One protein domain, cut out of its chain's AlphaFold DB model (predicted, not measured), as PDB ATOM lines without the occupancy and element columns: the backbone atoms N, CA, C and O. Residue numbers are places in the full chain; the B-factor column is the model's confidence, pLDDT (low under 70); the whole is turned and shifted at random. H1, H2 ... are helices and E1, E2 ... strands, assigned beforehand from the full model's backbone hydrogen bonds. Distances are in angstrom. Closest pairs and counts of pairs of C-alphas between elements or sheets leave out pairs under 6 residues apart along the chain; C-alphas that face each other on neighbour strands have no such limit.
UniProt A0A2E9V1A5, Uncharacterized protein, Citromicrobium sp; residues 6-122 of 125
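Overview. This is residues 6 to 122 of the 125 residues of an uncharacterized protein of Citromicrobium sp (UniProt A0A2E9V1A5). A small sheet of three parallel strands has H4 packed along one face, and the long helix H2 reaches away from this sheet to a second, looser end where residues 17 to 47, loops with the short helix H1 among them, gather about the beginning of H2. The sheet end and the loop end together make the longest axis. The printed part has 117 residues, with three named strands and four named helices in the order E1 H1 H2 E2 H3 E3 H4; the sheet runs E1 E2 E3 and the class is mixed, helices and strands. It is only just loose, close to compact, with a radius of gyration of the C-alphas of 16.6 A, and elongated, with spans of 53 by 31 by 22 A.

Along the chain. E1, residues 6 to 11, begins at C-alpha 6 at (90.580, -75.460, -32.861) and is 16.5 A long. H1 is residues 28 to 31. H2, residues 48 to 70, begins at C-alpha 48 at (102.853, -83.283, 0.139) and is 32.7 A long. E2, residues 73 to 80, is 22.1 A long. H3 is residues 86 to 89, and E3 is residues 98 to 101, 10.6 A long. H4, residues 104 to 120, is 24.2 A long and ends at C-alpha 120 at (90.273, -65.940, -42.870).

Arrangement. E1 and E2 are parallel neighbours at 22 degrees, with N 9 and O 76 2.8 A apart, within hydrogen-bond range. E2 and E3 are parallel neighbours at 33 degrees, with N 101 and O 79 2.8 A apart, also within range. E1, H1, H2 and E2 form a strand-helix-strand unit, two parallel neighbour strands with helices between them, and its crossover is right-handed; E2, H3 and E3 form another, also right-handed. H4 is on one face of the sheet, two layers, at a height over the sheet of 9.5 A; it lies over E2 and E3 and runs along the strands, at 11 degrees to E2 on the local plane. The closest C-alphas of E3 and H4, those of Ala 101 and Leu 107, are 5.1 A apart. H2 only grazes the sheet with residues 65 to 69; its closest C-alpha pair with E2, Lys 69 and Val 75, is 6.7 A apart. H3 only grazes the sheet with residues 88 to 89. H2 and H3 are close but not clearly touching, the closest C-alphas being those of Glu 58 and Asn 87, 6.9 A. H1 is not on the sheet, and H1 and H2 are apart. In H2 and H4 every O i to N i+4 pair is within hydrogen-bond range; H1 and H3 are too short for such a pair.

Size, cuts and confidence. The C-alphas farthest apart, those of Gly 39 and Arg 122, are 53.7 A apart. The printed part has no cut. The links E1 to H1 and H1 to H2 are long, 16 residues each. The mean pLDDT of the printed part is 92.6, and residues 119 to 122 are under 70.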
ATOM      1  N   HIS A   6      90.108 -76.310 -33.948       92.56
ATOM      2  CA  HIS A   6      90.580 -75.460 -32.861       92.56
ATOM      3  C   HIS A   6      89.880 -75.846 -31.557       92.56
ATOM      4  O   HIS A   6      88.679 -76.109 -31.553       92.56
ATOM      5  N   ILE A   7      90.630 -75.884 -30.459       95.06
ATOM      6  CA  ILE A   7      90.115 -76.012 -29.091       95.06
ATOM      7  C   ILE A   7      90.537 -74.760 -28.335       95.06
ATOM      8  O   ILE A   7      91.697 -74.364 -28.415       95.06
ATOM      9  N   ILE A   8      89.607 -74.158 -27.599       95.50
ATOM     10  CA  ILE A   8      89.898 -73.057 -26.683       95.50
ATOM     11  C   ILE A   8      89.679 -73.577 -25.266       95.50
ATOM     12  O   ILE A   8      88.557 -73.919 -24.895       95.50
ATOM     13  N   PHE A   9      90.758 -73.663 -24.496       96.38
ATOM     14  CA  PHE A   9      90.723 -73.932 -23.067       96.38
ATOM     15  C   PHE A   9      90.732 -72.598 -22.324       96.38
ATOM     16  O   PHE A   9      91.647 -71.796 -22.497       96.38
ATOM     17  N   MET A  10      89.707 -72.346 -21.516       95.81
ATOM     18  CA  MET A  10      89.572 -71.117 -20.743       95.81
ATOM     19  C   MET A  10      89.515 -71.454 -19.257       95.81
ATOM     20  O   MET A  10      88.801 -72.378 -18.871       95.81
ATOM     21  N   THR A  11      90.245 -70.703 -18.438       95.81
ATOM     22  CA  THR A  11      90.285 -70.895 -16.985       95.81
ATOM     23  C   THR A  11      90.430 -69.565 -16.257       95.81
ATOM     24  O   THR A  11      90.983 -68.623 -16.810       95.81
ATOM     25  N   ASP A  12      89.929 -69.492 -15.033       94.50
ATOM     26  CA  ASP A  12      90.043 -68.365 -14.105       94.50
ATOM     27  C   ASP A  12      91.061 -68.621 -12.979       94.50
ATOM     28  O   ASP A  12      91.195 -67.823 -12.054       94.50
ATOM     29  N   GLY A  13      91.829 -69.713 -13.055       94.75
ATOM     30  CA  GLY A  13      92.867 -69.997 -12.075       94.75
ATOM     31  C   GLY A  13      93.777 -71.161 -12.435       94.75
ATOM     32  O   GLY A  13      93.618 -71.845 -13.446       94.75
ATOM     33  N   ASP A  14      94.740 -71.395 -11.552       93.38
ATOM     34  CA  ASP A  14      95.583 -72.576 -11.622       93.38
ATOM     35  C   ASP A  14      94.797 -73.833 -11.246       93.38
ATOM     36  O   ASP A  14      93.826 -73.820 -10.485       93.38
ATOM     37  N   GLN A  15      95.243 -74.965 -11.780       91.25
ATOM     38  CA  GLN A  15      94.587 -76.232 -11.528       91.25
ATOM     39  C   GLN A  15      94.789 -76.666 -10.071       91.25
ATOM     40  O   GLN A  15      95.910 -76.900  -9.625       91.25
ATOM     41  N   THR A  16      93.687 -76.850  -9.351       92.38
ATOM     42  CA  THR A  16      93.697 -77.312  -7.961       92.38
ATOM     43  C   THR A  16      93.201 -78.750  -7.850       92.38
ATOM     44  O   THR A  16      92.458 -79.256  -8.691       92.38
ATOM     45  N   ALA A  17      93.638 -79.429  -6.795       93.06
ATOM     46  CA  ALA A  17      93.135 -80.731  -6.395       93.06
ATOM     47  C   ALA A  17      93.377 -80.903  -4.897       93.06
ATOM     48  O   ALA A  17      94.362 -80.385  -4.380       93.06
ATOM     49  N   TYR A  18      92.503 -81.622  -4.200       94.31
ATOM     50  CA  TYR A  18      92.665 -81.951  -2.784       94.31
ATOM     51  C   TYR A  18      91.733 -83.100  -2.393       94.31
ATOM     52  O   TYR A  18      90.835 -83.473  -3.141       94.31
ATOM     53  N   CYS A  19      91.947 -83.708  -1.227       94.31
ATOM     54  CA  CYS A  19      91.392 -85.033  -0.958       94.31
ATOM     55  C   CYS A  19      89.857 -85.091  -0.899       94.31
ATOM     56  O   CYS A  19      89.279 -86.110  -1.257       94.31
ATOM     57  N   ASN A  20      89.178 -84.033  -0.458       93.69
ATOM     58  CA  ASN A  20      87.712 -83.989  -0.411       93.69
ATOM     59  C   ASN A  20      87.081 -83.223  -1.588       93.69
ATOM     60  O   ASN A  20      85.887 -82.938  -1.528       93.69
ATOM     61  N   VAL A  21      87.845 -82.892  -2.639       91.62
ATOM     62  CA  VAL A  21      87.271 -82.292  -3.850       91.62
ATOM     63  C   VAL A  21      86.541 -83.357  -4.659       91.62
ATOM     64  O   VAL A  21      87.020 -84.487  -4.800       91.62
ATOM     65  N   TYR A  22      85.382 -82.999  -5.206       91.00
ATOM     66  CA  TYR A  22      84.702 -83.835  -6.184       91.00
ATOM     67  C   TYR A  22      85.339 -83.636  -7.562       91.00
ATOM     68  O   TYR A  22      85.502 -82.508  -8.025       91.00
ATOM     69  N   SER A  23      85.700 -84.735  -8.216       89.62
ATOM     70  CA  SER A  23      86.300 -84.750  -9.549       89.62
ATOM     71  C   SER A  23      85.469 -85.601 -10.512       89.62
ATOM     72  O   SER A  23      84.515 -86.268 -10.114       89.62
ATOM     73  N   ALA A  24      85.879 -85.664 -11.783       88.38
ATOM     74  CA  ALA A  24      85.280 -86.571 -12.769       88.38
ATOM     75  C   ALA A  24      85.352 -88.061 -12.371       88.38
ATOM     76  O   ALA A  24      84.654 -88.890 -12.949       88.38
ATOM     77  N   TYR A  25      86.198 -88.407 -11.397       89.62
ATOM     78  CA  TYR A  25      86.405 -89.769 -10.909       89.62
ATOM     79  C   TYR A  25      85.888 -89.970  -9.478       89.62
ATOM     80  O   TYR A  25      86.309 -90.915  -8.816       89.62
ATOM     81  N   GLY A  26      85.003 -89.084  -9.009       91.94
ATOM     82  CA  GLY A  26      84.483 -89.093  -7.648       91.94
ATOM     83  C   GLY A  26      85.347 -88.295  -6.672       91.94
ATOM     84  O   GLY A  26      86.077 -87.378  -7.077       91.94
ATOM     85  N   VAL A  27      85.229 -88.607  -5.381       92.75
ATOM     86  CA  VAL A  27      85.948 -87.906  -4.305       92.75
ATOM     87  C   VAL A  27      87.249 -88.644  -4.028       92.75
ATOM     88  O   VAL A  27      87.228 -89.813  -3.647       92.75
ATOM     89  N   GLU A  28      88.387 -87.961  -4.153       92.56
ATOM     90  CA  GLU A  28      89.699 -88.620  -4.094       92.56
ATOM     91  C   GLU A  28      89.955 -89.353  -2.762       92.56
ATOM     92  O   GLU A  28      90.584 -90.409  -2.746       92.56
ATOM     93  N   ARG A  29      89.415 -88.850  -1.647       93.50
ATOM     94  CA  ARG A  29      89.461 -89.499  -0.326       93.50
ATOM     95  C   ARG A  29      88.770 -90.864  -0.293       93.50
ATOM     96  O   ARG A  29      89.177 -91.704   0.506       93.50
ATOM     97  N   ASN A  30      87.751 -91.071  -1.124       92.62
ATOM     98  CA  ASN A  30      86.939 -92.285  -1.140       92.62
ATOM     99  C   ASN A  30      87.389 -93.226  -2.260       92.62
ATOM    100  O   ASN A  30      87.664 -94.396  -2.014       92.62
ATOM    101  N   ASP A  31      87.490 -92.694  -3.478       91.50
ATOM    102  CA  ASP A  31      87.673 -93.490  -4.691       91.50
ATOM    103  C   ASP A  31      89.146 -93.713  -5.042       91.50
ATOM    104  O   ASP A  31      89.488 -94.706  -5.684       91.50
ATOM    105  N   MET A  32      90.025 -92.787  -4.641       90.81
ATOM    106  CA  MET A  32      91.481 -92.862  -4.824       90.81
ATOM    107  C   MET A  32      91.923 -93.160  -6.269       90.81
ATOM    108  O   MET A  32      92.982 -93.747  -6.498       90.81
ATOM    109  N   ARG A  33      91.122 -92.777  -7.272       90.38
ATOM    110  CA  ARG A  33      91.341 -93.144  -8.684       90.38
ATOM    111  C   ARG A  33      92.481 -92.372  -9.348       90.38
ATOM    112  O   ARG A  33      92.950 -92.772 -10.417       90.38
ATOM    113  N   ILE A  34      92.920 -91.255  -8.770       91.44
ATOM    114  CA  ILE A  34      93.996 -90.431  -9.333       91.44
ATOM    115  C   ILE A  34      95.309 -90.704  -8.605       91.44
ATOM    116  O   ILE A  34      96.335 -90.957  -9.249       91.44
ATOM    117  N   ARG A  35      95.276 -90.696  -7.271       90.12
ATOM    118  CA  ARG A  35      96.419 -90.995  -6.408       90.12
ATOM    119  C   ARG A  35      96.773 -92.480  -6.428       90.12
ATOM    120  O   ARG A  35      97.959 -92.797  -6.454       90.12
ATOM    121  N   GLY A  36      95.778 -93.369  -6.400       88.75
ATOM    122  CA  GLY A  36      95.962 -94.826  -6.355       88.75
ATOM    123  C   GLY A  36      96.457 -95.365  -5.008       88.75
ATOM    124  O   GLY A  36      97.049 -96.438  -4.963       88.75
ATOM    125  N   SER A  37      96.298 -94.612  -3.914       87.62
ATOM    126  CA  SER A  37      96.803 -94.984  -2.586       87.62
ATOM    127  C   SER A  37      95.982 -94.332  -1.471       87.62
ATOM    128  O   SER A  37      95.461 -93.226  -1.642       87.62
ATOM    129  N   SER A  38      95.902 -95.009  -0.324       87.19
ATOM    130  CA  SER A  38      95.136 -94.577   0.843       87.19
ATOM    131  C   SER A  38      95.775 -93.420   1.614       87.19
ATOM    132  O   SER A  38      96.896 -92.982   1.354       87.19
ATOM    133  N   GLY A  39      95.013 -92.866   2.562       87.50
ATOM    134  CA  GLY A  39      95.471 -91.773   3.418       87.50
ATOM    135  C   GLY A  39      95.408 -90.399   2.752       87.50
ATOM    136  O   GLY A  39      96.237 -89.542   3.043       87.50
ATOM    137  N   CYS A  40      94.480 -90.168   1.817       91.12
ATOM    138  CA  CYS A  40      94.201 -88.818   1.323       91.12
ATOM    139  C   CYS A  40      93.189 -88.149   2.258       91.12
ATOM    140  O   CYS A  40      91.991 -88.393   2.158       91.12
ATOM    141  N   THR A  41      93.666 -87.321   3.186       93.50
ATOM    142  CA  THR A  41      92.807 -86.666   4.189       93.50
ATOM    143  C   THR A  41      92.945 -85.147   4.234       93.50
ATOM    144  O   THR A  41      92.129 -84.495   4.879       93.50
ATOM    145  N   SER A  42      93.945 -84.574   3.558       94.50
ATOM    146  CA  SER A  42      94.258 -83.146   3.640       94.50
ATOM    147  C   SER A  42      93.579 -82.320   2.545       94.50
ATOM    148  O   SER A  42      93.370 -82.787   1.423       94.50
ATOM    149  N   THR A  43      93.282 -81.067   2.883       94.38
ATOM    150  CA  THR A  43      92.802 -80.028   1.963       94.38
ATOM    151  C   THR A  43      93.804 -78.896   1.759       94.38
ATOM    152  O   THR A  43      93.541 -77.986   0.983       94.38
ATOM    153  N   SER A  44      94.950 -78.939   2.447       95.44
ATOM    154  CA  SER A  44      95.971 -77.900   2.335       95.44
ATOM    155  C   SER A  44      96.843 -78.133   1.107       95.44
ATOM    156  O   SER A  44      97.457 -79.187   0.966       95.44
ATOM    157  N   ASP A  45      96.954 -77.113   0.268       91.12
ATOM    158  CA  ASP A  45      97.880 -77.004  -0.863       91.12
ATOM    159  C   ASP A  45      99.363 -77.185  -0.480       91.12
ATOM    160  O   ASP A  45     100.177 -77.652  -1.279       91.12
ATOM    161  N   THR A  46      99.733 -76.875   0.765       95.19
ATOM    162  CA  THR A  46     101.097 -77.073   1.269       95.19
ATOM    163  C   THR A  46     101.431 -78.540   1.556       95.19
ATOM    164  O   THR A  46     102.611 -78.902   1.585       95.19
ATOM    165  N   ASN A  47     100.421 -79.400   1.719       96.31
ATOM    166  CA  ASN A  47     100.591 -80.808   2.060       96.31
ATOM    167  C   ASN A  47     101.184 -81.618   0.889       96.31
ATOM    168  O   ASN A  47     100.757 -81.492  -0.257       96.31
ATOM    169  N   SER A  48     102.144 -82.503   1.169       95.19
ATOM    170  CA  SER A  48     102.853 -83.283   0.139       95.19
ATOM    171  C   SER A  48     101.948 -84.221  -0.668       95.19
ATOM    172  O   SER A  48     102.167 -84.396  -1.868       95.19
ATOM    173  N   ILE A  49     100.909 -84.791  -0.047       94.19
ATOM    174  CA  ILE A  49      99.910 -85.618  -0.737       94.19
ATOM    175  C   ILE A  49      99.127 -84.766  -1.729       94.19
ATOM    176  O   ILE A  49      98.941 -85.171  -2.875       94.19
ATOM    177  N   VAL A  50      98.682 -83.588  -1.289       95.38
ATOM    178  CA  VAL A  50      97.904 -82.661  -2.114       95.38
ATOM    179  C   VAL A  50      98.752 -82.160  -3.283       95.38
ATOM    180  O   VAL A  50      98.307 -82.229  -4.424       95.38
ATOM    181  N   LYS A  51     100.020 -81.801  -3.051       95.38
ATOM    182  CA  LYS A  51     100.969 -81.447  -4.121       95.38
ATOM    183  C   LYS A  51     101.170 -82.572  -5.137       95.38
ATOM    184  O   LYS A  51     101.190 -82.316  -6.339       95.38
ATOM    185  N   ASN A  52     101.296 -83.824  -4.683       94.31
ATOM    186  CA  ASN A  52     101.403 -84.963  -5.598       94.31
ATOM    187  C   ASN A  52     100.124 -85.147  -6.424       94.31
ATOM    188  O   ASN A  52     100.200 -85.432  -7.617       94.31
ATOM    189  N   LEU A  53      98.960 -84.955  -5.800       94.25
ATOM    190  CA  LEU A  53      97.677 -85.026  -6.483       94.25
ATOM    191  C   LEU A  53      97.572 -83.942  -7.564       94.25
ATOM    192  O   LEU A  53      97.322 -84.280  -8.719       94.25
ATOM    193  N   VAL A  54      97.852 -82.678  -7.230       94.81
ATOM    194  CA  VAL A  54      97.897 -81.566  -8.197       94.81
ATOM    195  C   VAL A  54      98.834 -81.903  -9.359       94.81
ATOM    196  O   VAL A  54      98.409 -81.865 -10.510       94.81
ATOM    197  N   SER A  55     100.055 -82.370  -9.076       95.31
ATOM    198  CA  SER A  55     101.027 -82.756 -10.110       95.31
ATOM    199  C   SER A  55     100.501 -83.843 -11.062       95.31
ATOM    200  O   SER A  55     100.717 -83.772 -12.276       95.31
ATOM    201  N   ARG A  56      99.748 -84.827 -10.550       94.12
ATOM    202  CA  ARG A  56      99.098 -85.862 -11.376       94.12
ATOM    203  C   ARG A  56      97.993 -85.288 -12.252       94.12
ATOM    204  O   ARG A  56      97.888 -85.672 -13.419       94.12
ATOM    205  N   HIS A  57      97.175 -84.381 -11.724       94.19
ATOM    206  CA  HIS A  57      96.179 -83.690 -12.538       94.19
ATOM    207  C   HIS A  57      96.859 -82.861 -13.635       94.19
ATOM    208  O   HIS A  57      96.444 -82.920 -14.788       94.19
ATOM    209  N   GLU A  58      97.942 -82.146 -13.321       95.50
ATOM    210  CA  GLU A  58      98.668 -81.323 -14.296       95.50
ATOM    211  C   GLU A  58      99.297 -82.191 -15.382       95.50
ATOM    212  O   GLU A  58      99.227 -81.870 -16.565       95.50
ATOM    213  N   GLN A  59      99.849 -83.347 -15.008       95.94
ATOM    214  CA  GLN A  59     100.342 -84.325 -15.970       95.94
ATOM    215  C   GLN A  59      99.228 -84.808 -16.903       95.94
ATOM    216  O   GLN A  59      99.443 -84.882 -18.112       95.94
ATOM    217  N   ARG A  60      98.034 -85.104 -16.375       94.81
ATOM    218  CA  ARG A  60      96.870 -85.493 -17.191       94.81
ATOM    219  C   ARG A  60      96.431 -84.378 -18.131       94.81
ATOM    220  O   ARG A  60      96.176 -84.662 -19.298       94.81
ATOM    221  N   PHE A  61      96.415 -83.136 -17.659       95.94
ATOM    222  CA  PHE A  61      96.147 -81.972 -18.494       95.94
ATOM    223  C   PHE A  61      97.150 -81.873 -19.650       95.94
ATOM    224  O   PHE A  61      96.745 -81.869 -20.809       95.94
ATOM    225  N   ARG A  62      98.460 -81.942 -19.370       96.94
ATOM    226  CA  ARG A  62      99.505 -81.940 -20.411       96.94
ATOM    227  C   ARG A  62      99.340 -83.081 -21.414       96.94
ATOM    228  O   ARG A  62      99.487 -82.867 -22.615       96.94
ATOM    229  N   MET A  63      99.009 -84.287 -20.944       97.38
ATOM    230  CA  MET A  63      98.744 -85.432 -21.821       97.38
ATOM    231  C   MET A  63      97.540 -85.181 -22.735       97.38
ATOM    232  O   MET A  63      97.632 -85.452 -23.931       97.38
ATOM    233  N   ALA A  64      96.450 -84.618 -22.210       96.75
ATOM    234  CA  ALA A  64      95.276 -84.264 -23.004       96.75
ATOM    235  C   ALA A  64      95.599 -83.183 -24.049       96.75
ATOM    236  O   ALA A  64      95.231 -83.333 -25.214       96.75
ATOM    237  N   CYS A  65      96.352 -82.145 -23.672       97.56
ATOM    238  CA  CYS A  65      96.800 -81.106 -24.599       97.56
ATOM    239  C   CYS A  65      97.666 -81.687 -25.722       97.56
ATOM    240  O   CYS A  65      97.464 -81.375 -26.892       97.56
ATOM    241  N   ASN A  66      98.608 -82.573 -25.394       97.62
ATOM    242  CA  ASN A  66      99.456 -83.222 -26.394       97.62
ATOM    243  C   ASN A  66      98.654 -84.153 -27.310       97.62
ATOM    244  O   ASN A  66      98.854 -84.129 -28.522       97.62
ATOM    245  N   ALA A  67      97.706 -84.920 -26.765       97.88
ATOM    246  CA  ALA A  67      96.813 -85.752 -27.564       97.88
ATOM    247  C   ALA A  67      95.968 -84.908 -28.532       97.88
ATOM    248  O   ALA A  67      95.866 -85.256 -29.705       97.88
ATOM    249  N   ALA A  68      95.427 -83.773 -28.076       96.69
ATOM    250  CA  ALA A  68      94.692 -82.844 -28.931       96.69
ATOM    251  C   ALA A  68      95.577 -82.302 -30.064       96.69
ATOM    252  O   ALA A  68      95.198 -82.392 -31.233       96.69
ATOM    253  N   LYS A  69      96.782 -81.818 -29.739       95.19
ATOM    254  CA  LYS A  69      97.753 -81.315 -30.725       95.19
ATOM    255  C   LYS A  69      98.115 -82.374 -31.772       95.19
ATOM    256  O   LYS A  69      98.126 -82.075 -32.964       95.19
ATOM    257  N   ASN A  70      98.297 -83.627 -31.352       96.19
ATOM    258  CA  ASN A  70      98.603 -84.753 -32.242       96.19
ATOM    259  C   ASN A  70      97.451 -85.132 -33.190       96.19
ATOM    260  O   ASN A  70      97.679 -85.816 -34.182       96.19
ATOM    261  N   MET A  71      96.224 -84.673 -32.932       94.38
ATOM    262  CA  MET A  71      95.076 -84.848 -33.831       94.38
ATOM    263  C   MET A  71      94.909 -83.673 -34.809       94.38
ATOM    264  O   MET A  71      93.788 -83.363 -35.223       94.38
ATOM    265  N   ASN A  72      96.010 -82.989 -35.138       91.06
ATOM    266  CA  ASN A  72      96.036 -81.820 -36.016       91.06
ATOM    267  C   ASN A  72      95.061 -80.713 -35.555       91.06
ATOM    268  O   ASN A  72      94.364 -80.093 -36.363       91.06
ATOM    269  N   THR A  73      94.973 -80.511 -34.235       93.38
ATOM    270  CA  THR A  73      94.153 -79.471 -33.606       93.38
ATOM    271  C   THR A  73      95.029 -78.405 -32.982       93.38
ATOM    272  O   THR A  73      95.926 -78.693 -32.194       93.38
ATOM    273  N   SER A  74      94.702 -77.156 -33.280       94.06
ATOM    274  CA  SER A  74      95.296 -76.000 -32.629       94.06
ATOM    275  C   SER A  74      94.643 -75.771 -31.266       94.06
ATOM    276  O   SER A  74      93.425 -75.599 -31.183       94.06
ATOM    277  N   VAL A  75      95.439 -75.729 -30.203       96.56
ATOM    278  CA  VAL A  75      94.974 -75.489 -28.834       96.56
ATOM    279  C   VAL A  75      95.310 -74.061 -28.421       96.56
ATOM    280  O   VAL A  75      96.469 -73.651 -28.473       96.56
ATOM    281  N   TRP A  76      94.285 -73.328 -28.001       96.75
ATOM    282  CA  TRP A  76      94.363 -71.998 -27.408       96.75
ATOM    283  C   TRP A  76      94.129 -72.093 -25.905       96.75
ATOM    284  O   TRP A  76      93.280 -72.871 -25.466       96.75
ATOM    285  N   VAL A  77      94.843 -71.287 -25.127       97.44
ATOM    286  CA  VAL A  77      94.699 -71.197 -23.673       97.44
ATOM    287  C   VAL A  77      94.438 -69.748 -23.292       97.44
ATOM    288  O   VAL A  77      95.243 -68.878 -23.606       97.44
ATOM    289  N   ILE A  78      93.318 -69.494 -22.618       97.31
ATOM    290  CA  ILE A  78      92.908 -68.154 -22.192       97.31
ATOM    291  C   ILE A  78      92.726 -68.122 -20.673       97.31
ATOM    292  O   ILE A  78      91.873 -68.828 -20.134       97.31
ATOM    293  N   GLY A  79      93.509 -67.288 -19.991       97.25
ATOM    294  CA  GLY A  79      93.363 -67.004 -18.561       97.25
ATOM    295  C   GLY A  79      92.423 -65.823 -18.335       97.25
ATOM    296  O   GLY A  79      92.733 -64.707 -18.742       97.25
ATOM    297  N   PHE A  80      91.269 -66.035 -17.713       97.38
ATOM    298  CA  PHE A  80      90.329 -64.972 -17.373       97.38
ATOM    299  C   PHE A  80      90.622 -64.424 -15.978       97.38
ATOM    300  O   PHE A  80      90.510 -65.152 -15.002       97.38
ATOM    301  N   ASP A  81      91.007 -63.151 -15.900       95.25
ATOM    302  CA  ASP A  81      91.402 -62.479 -14.652       95.25
ATOM    303  C   ASP A  81      92.469 -63.250 -13.843       95.25
ATOM    304  O   ASP A  81      92.540 -63.189 -12.619       95.25
ATOM    305  N   THR A  82      93.311 -64.015 -14.546       95.06
ATOM    306  CA  THR A  82      94.341 -64.862 -13.948       95.06
ATOM    307  C   THR A  82      95.585 -64.921 -14.825       95.06
ATOM    308  O   THR A  82      95.503 -64.871 -16.058       95.06
ATOM    309  N   ALA A  83      96.751 -65.021 -14.191       95.56
ATOM    310  CA  ALA A  83      98.012 -65.213 -14.892       95.56
ATOM    311  C   ALA A  83      98.175 -66.680 -15.306       95.56
ATOM    312  O   ALA A  83      97.773 -67.590 -14.588       95.56
ATOM    313  N   LEU A  84      98.808 -66.920 -16.455       96.19
ATOM    314  CA  LEU A  84      99.091 -68.278 -16.910       96.19
ATOM    315  C   LEU A  84     100.430 -68.764 -16.359       96.19
ATOM    316  O   LEU A  84     101.475 -68.169 -16.626       96.19
ATOM    317  N   ASN A  85     100.415 -69.890 -15.650       95.25
ATOM    318  CA  ASN A  85     101.637 -70.582 -15.257       95.25
ATOM    319  C   ASN A  85     102.236 -71.415 -16.417       95.25
ATOM    320  O   ASN A  85     101.692 -71.496 -17.527       95.25
ATOM    321  N   SER A  86     103.382 -72.060 -16.180       95.56
ATOM    322  CA  SER A  86     104.072 -72.872 -17.198       95.56
ATOM    323  C   SER A  86     103.269 -74.098 -17.649       95.56
ATOM    324  O   SER A  86     103.371 -74.518 -18.803       95.56
ATOM    325  N   ASN A  87     102.439 -74.663 -16.769       95.38
ATOM    326  CA  ASN A  87     101.580 -75.793 -17.100       95.38
ATOM    327  C   ASN A  87     100.458 -75.378 -18.068       95.38
ATOM    328  O   ASN A  87     100.170 -76.107 -19.018       95.38
ATOM    329  N   LEU A  88      99.873 -74.193 -17.867       96.50
ATOM    330  CA  LEU A  88      98.850 -73.619 -18.742       96.50
ATOM    331  C   LEU A  88      99.439 -73.183 -20.088       96.50
ATOM    332  O   LEU A  88      98.961 -73.615 -21.136       96.50
ATOM    333  N   THR A  89     100.514 -72.392 -20.082       96.81
ATOM    334  CA  THR A  89     101.154 -71.922 -21.327       96.81
ATOM    335  C   THR A  89     101.700 -73.076 -22.175       96.81
ATOM    336  O   THR A  89     101.566 -73.049 -23.394       96.81
ATOM    337  N   GLY A  90     102.220 -74.144 -21.556       96.38
ATOM    338  CA  GLY A  90     102.695 -75.340 -22.264       96.38
ATOM    339  C   GLY A  90     101.599 -76.168 -22.957       96.38
ATOM    340  O   GLY A  90     101.900 -76.999 -23.822       96.38
ATOM    341  N   CYS A  91     100.325 -75.963 -22.608       97.50
ATOM    342  CA  CYS A  91      99.207 -76.630 -23.276       97.50
ATOM    343  C   CYS A  91      98.912 -76.029 -24.657       97.50
ATOM    344  O   CYS A  91      98.563 -76.777 -25.577       97.50
ATOM    345  N   ALA A  92      99.100 -74.715 -24.816       97.38
ATOM    346  CA  ALA A  92      98.882 -74.022 -26.078       97.38
ATOM    347  C   ALA A  92      99.757 -74.598 -27.205       97.38
ATOM    348  O   ALA A  92     100.853 -75.124 -26.983       97.38
ATOM    349  N   SER A  93      99.261 -74.522 -28.440       96.25
ATOM    350  CA  SER A  93      99.991 -74.997 -29.622       96.25
ATOM    351  C   SER A  93     101.197 -74.120 -29.970       96.25
ATOM    352  O   SER A  93     102.151 -74.617 -30.562       96.25
ATOM    353  N   SER A  94     101.185 -72.845 -29.582       94.31
ATOM    354  CA  SER A  94     102.305 -71.914 -29.739       94.31
ATOM    355  C   SER A  94     102.235 -70.796 -28.687       94.31
ATOM    356  O   SER A  94     101.166 -70.583 -28.110       94.31
ATOM    357  N   PRO A  95     103.333 -70.051 -28.435       93.00
ATOM    358  CA  PRO A  95     103.340 -68.970 -27.444       93.00
ATOM    359  C   PRO A  95     102.285 -67.885 -27.696       93.00
ATOM    360  O   PRO A  95     101.702 -67.378 -26.750       93.00
ATOM    361  N   GLY A  96     101.987 -67.575 -28.964       92.38
ATOM    362  CA  GLY A  96     100.949 -66.602 -29.336       92.38
ATOM    363  C   GLY A  96      99.513 -67.100 -29.143       92.38
ATOM    364  O   GLY A  96      98.570 -66.376 -29.437       92.38
ATOM    365  N   GLN A  97      99.337 -68.341 -28.684       95.06
ATOM    366  CA  GLN A  97      98.036 -68.967 -28.439       95.06
ATOM    367  C   GLN A  97      97.771 -69.193 -26.949       95.06
ATOM    368  O   GLN A  97      96.830 -69.902 -26.592       95.06
ATOM    369  N   ALA A  98      98.593 -68.590 -26.090       96.50
ATOM    370  CA  ALA A  98      98.375 -68.470 -24.660       96.50
ATOM    371  C   ALA A  98      98.241 -66.980 -24.321       96.50
ATOM    372  O   ALA A  98      99.173 -66.216 -24.551       96.50
ATOM    373  N   ASP A  99      97.089 -66.563 -23.805       95.19
ATOM    374  CA  ASP A  99      96.820 -65.151 -23.513       95.19
ATOM    375  C   ASP A  99      95.914 -64.992 -22.288       95.19
ATOM    376  O   ASP A  99      95.322 -65.958 -21.800       95.19
ATOM    377  N   THR A 100      95.787 -63.771 -21.783       96.44
ATOM    378  CA  THR A 100      94.909 -63.439 -20.662       96.44
ATOM    379  C   THR A 100      93.850 -62.413 -21.058       96.44
ATOM    380  O   THR A 100      93.986 -61.637 -22.004       96.44
ATOM    381  N   ALA A 101      92.736 -62.419 -20.334       97.00
ATOM    382  CA  ALA A 101      91.641 -61.479 -20.498       97.00
ATOM    383  C   ALA A 101      91.187 -60.981 -19.125       97.00
ATOM    384  O   ALA A 101      90.611 -61.733 -18.349       97.00
ATOM    385  N   ALA A 102      91.403 -59.698 -18.841       96.38
ATOM    386  CA  ALA A 102      91.104 -59.110 -17.530       96.38
ATOM    387  C   ALA A 102      89.603 -58.875 -17.262       96.38
ATOM    388  O   ALA A 102      89.206 -58.558 -16.150       96.38
ATOM    389  N   ASN A 103      88.751 -58.923 -18.290       95.38
ATOM    390  CA  ASN A 103      87.315 -58.678 -18.155       95.38
ATOM    391  C   ASN A 103      86.535 -59.198 -19.369       95.38
ATOM    392  O   ASN A 103      87.107 -59.607 -20.380       95.38
ATOM    393  N   ARG A 104      85.198 -59.157 -19.281       95.69
ATOM    394  CA  ARG A 104      84.282 -59.636 -20.330       95.69
ATOM    395  C   ARG A 104      84.546 -58.998 -21.697       95.69
ATOM    396  O   ARG A 104      84.492 -59.695 -22.704       95.69
ATOM    397  N   THR A 105      84.815 -57.694 -21.746       97.31
ATOM    398  CA  THR A 105      85.059 -56.982 -23.010       97.31
ATOM    399  C   THR A 105      86.339 -57.481 -23.673       97.31
ATOM    400  O   THR A 105      86.319 -57.808 -24.860       97.31
ATOM    401  N   ALA A 106      87.421 -57.619 -22.899       95.88
ATOM    402  CA  ALA A 106      88.681 -58.189 -23.371       95.88
ATOM    403  C   ALA A 106      88.507 -59.648 -23.824       95.88
ATOM    404  O   ALA A 106      88.992 -60.024 -24.888       95.88
ATOM    405  N   LEU A 107      87.740 -60.446 -23.073       95.56
ATOM    406  CA  LEU A 107      87.460 -61.838 -23.417       95.56
ATOM    407  C   LEU A 107      86.741 -61.948 -24.767       95.56
ATOM    408  O   LEU A 107      87.189 -62.668 -25.654       95.56
ATOM    409  N   ILE A 108      85.663 -61.185 -24.967       95.25
ATOM    410  CA  ILE A 108      84.929 -61.176 -26.240       95.25
ATOM    411  C   ILE A 108      85.843 -60.729 -27.390       95.25
ATOM    412  O   ILE A 108      85.780 -61.306 -28.477       95.25
ATOM    413  N   ALA A 109      86.699 -59.725 -27.172       94.56
ATOM    414  CA  ALA A 109      87.668 -59.289 -28.175       94.56
ATOM    415  C   ALA A 109      88.646 -60.416 -28.555       94.56
ATOM    416  O   ALA A 109      88.862 -60.643 -29.744       94.56
ATOM    417  N   LYS A 110      89.144 -61.185 -27.578       93.12
ATOM    418  CA  LYS A 110      90.031 -62.336 -27.812       93.12
ATOM    419  C   LYS A 110      89.356 -63.451 -28.603       93.12
ATOM    420  O   LYS A 110      89.910 -63.936 -29.583       93.12
ATOM    421  N   PHE A 111      88.122 -63.815 -28.258       92.44
ATOM    422  CA  PHE A 111      87.379 -64.816 -29.032       92.44
ATOM    423  C   PHE A 111      87.078 -64.348 -30.465       92.44
ATOM    424  O   PHE A 111      87.098 -65.165 -31.386       92.44
ATOM    425  N   ARG A 112      86.843 -63.045 -30.685       92.38
ATOM    426  CA  ARG A 112      86.709 -62.471 -32.038       92.38
ATOM    427  C   ARG A 112      88.019 -62.528 -32.820       92.38
ATOM    428  O   ARG A 112      87.995 -62.898 -33.987       92.38
ATOM    429  N   GLU A 113      89.141 -62.192 -32.188       89.56
ATOM    430  CA  GLU A 113      90.480 -62.292 -32.779       89.56
ATOM    431  C   GLU A 113      90.761 -63.725 -33.257       89.56
ATOM    432  O   GLU A 113      91.067 -63.937 -34.432       89.56
ATOM    433  N   ILE A 114      90.544 -64.715 -32.384       88.69
ATOM    434  CA  ILE A 114      90.692 -66.137 -32.716       88.69
ATOM    435  C   ILE A 114      89.731 -66.525 -33.849       88.69
ATOM    436  O   ILE A 114      90.141 -67.149 -34.826       88.69
ATOM    437  N   GLY A 115      88.459 -66.122 -33.763       87.75
ATOM    438  CA  GLY A 115      87.454 -66.397 -34.790       87.75
ATOM    439  C   GLY A 115      87.831 -65.853 -36.171       87.75
ATOM    440  O   GLY A 115      87.654 -66.551 -37.168       87.75
ATOM    441  N   ASN A 116      88.417 -64.656 -36.236       84.50
ATOM    442  CA  ASN A 116      88.890 -64.054 -37.484       84.50
ATOM    443  C   ASN A 116      90.070 -64.826 -38.087       84.50
ATOM    444  O   ASN A 116      90.111 -65.015 -39.300       84.50
ATOM    445  N   GLN A 117      91.000 -65.320 -37.263       75.75
ATOM    446  CA  GLN A 117      92.120 -66.139 -37.742       75.75
ATOM    447  C   GLN A 117      91.656 -67.490 -38.304       75.75
ATOM    448  O   GLN A 117      92.186 -67.959 -39.310       75.75
ATOM    449  N   ILE A 118      90.630 -68.095 -37.697       77.00
ATOM    450  CA  ILE A 118      90.013 -69.333 -38.196       77.00
ATOM    451  C   ILE A 118      89.224 -69.055 -39.487       77.00
ATOM    452  O   ILE A 118      89.295 -69.825 -40.445       77.00
ATOM    453  N   GLY A 119      88.470 -67.952 -39.517       66.00
ATOM    454  CA  GLY A 119      87.598 -67.571 -40.627       66.00
ATOM    455  C   GLY A 119      88.344 -67.121 -41.884       66.00
ATOM    456  O   GLY A 119      87.935 -67.483 -42.985       66.00
ATOM    457  N   ALA A 120      89.460 -66.399 -41.741       58.28
ATOM    458  CA  ALA A 120      90.273 -65.940 -42.870       58.28
ATOM    459  C   ALA A 120      90.860 -67.105 -43.687       58.28
ATOM    460  O   ALA A 120      90.987 -66.997 -44.904       58.28
ATOM    461  N   LEU A 121      91.131 -68.253 -43.050       57.72
ATOM    462  CA  LEU A 121      91.608 -69.452 -43.745       57.72
ATOM    463  C   LEU A 121      90.531 -70.108 -44.636       57.72
ATOM    464  O   LEU A 121      90.848 -70.954 -45.467       57.72
ATOM    465  N   ARG A 122      89.253 -69.724 -44.488       55.25
ATOM    466  CA  ARG A 122      88.126 -70.263 -45.266       55.25
ATOM    467  C   ARG A 122      87.794 -69.446 -46.523       55.25
ATOM    468  O   ARG A 122      86.857 -69.796 -47.234       55.25
TER     469      ARG A 122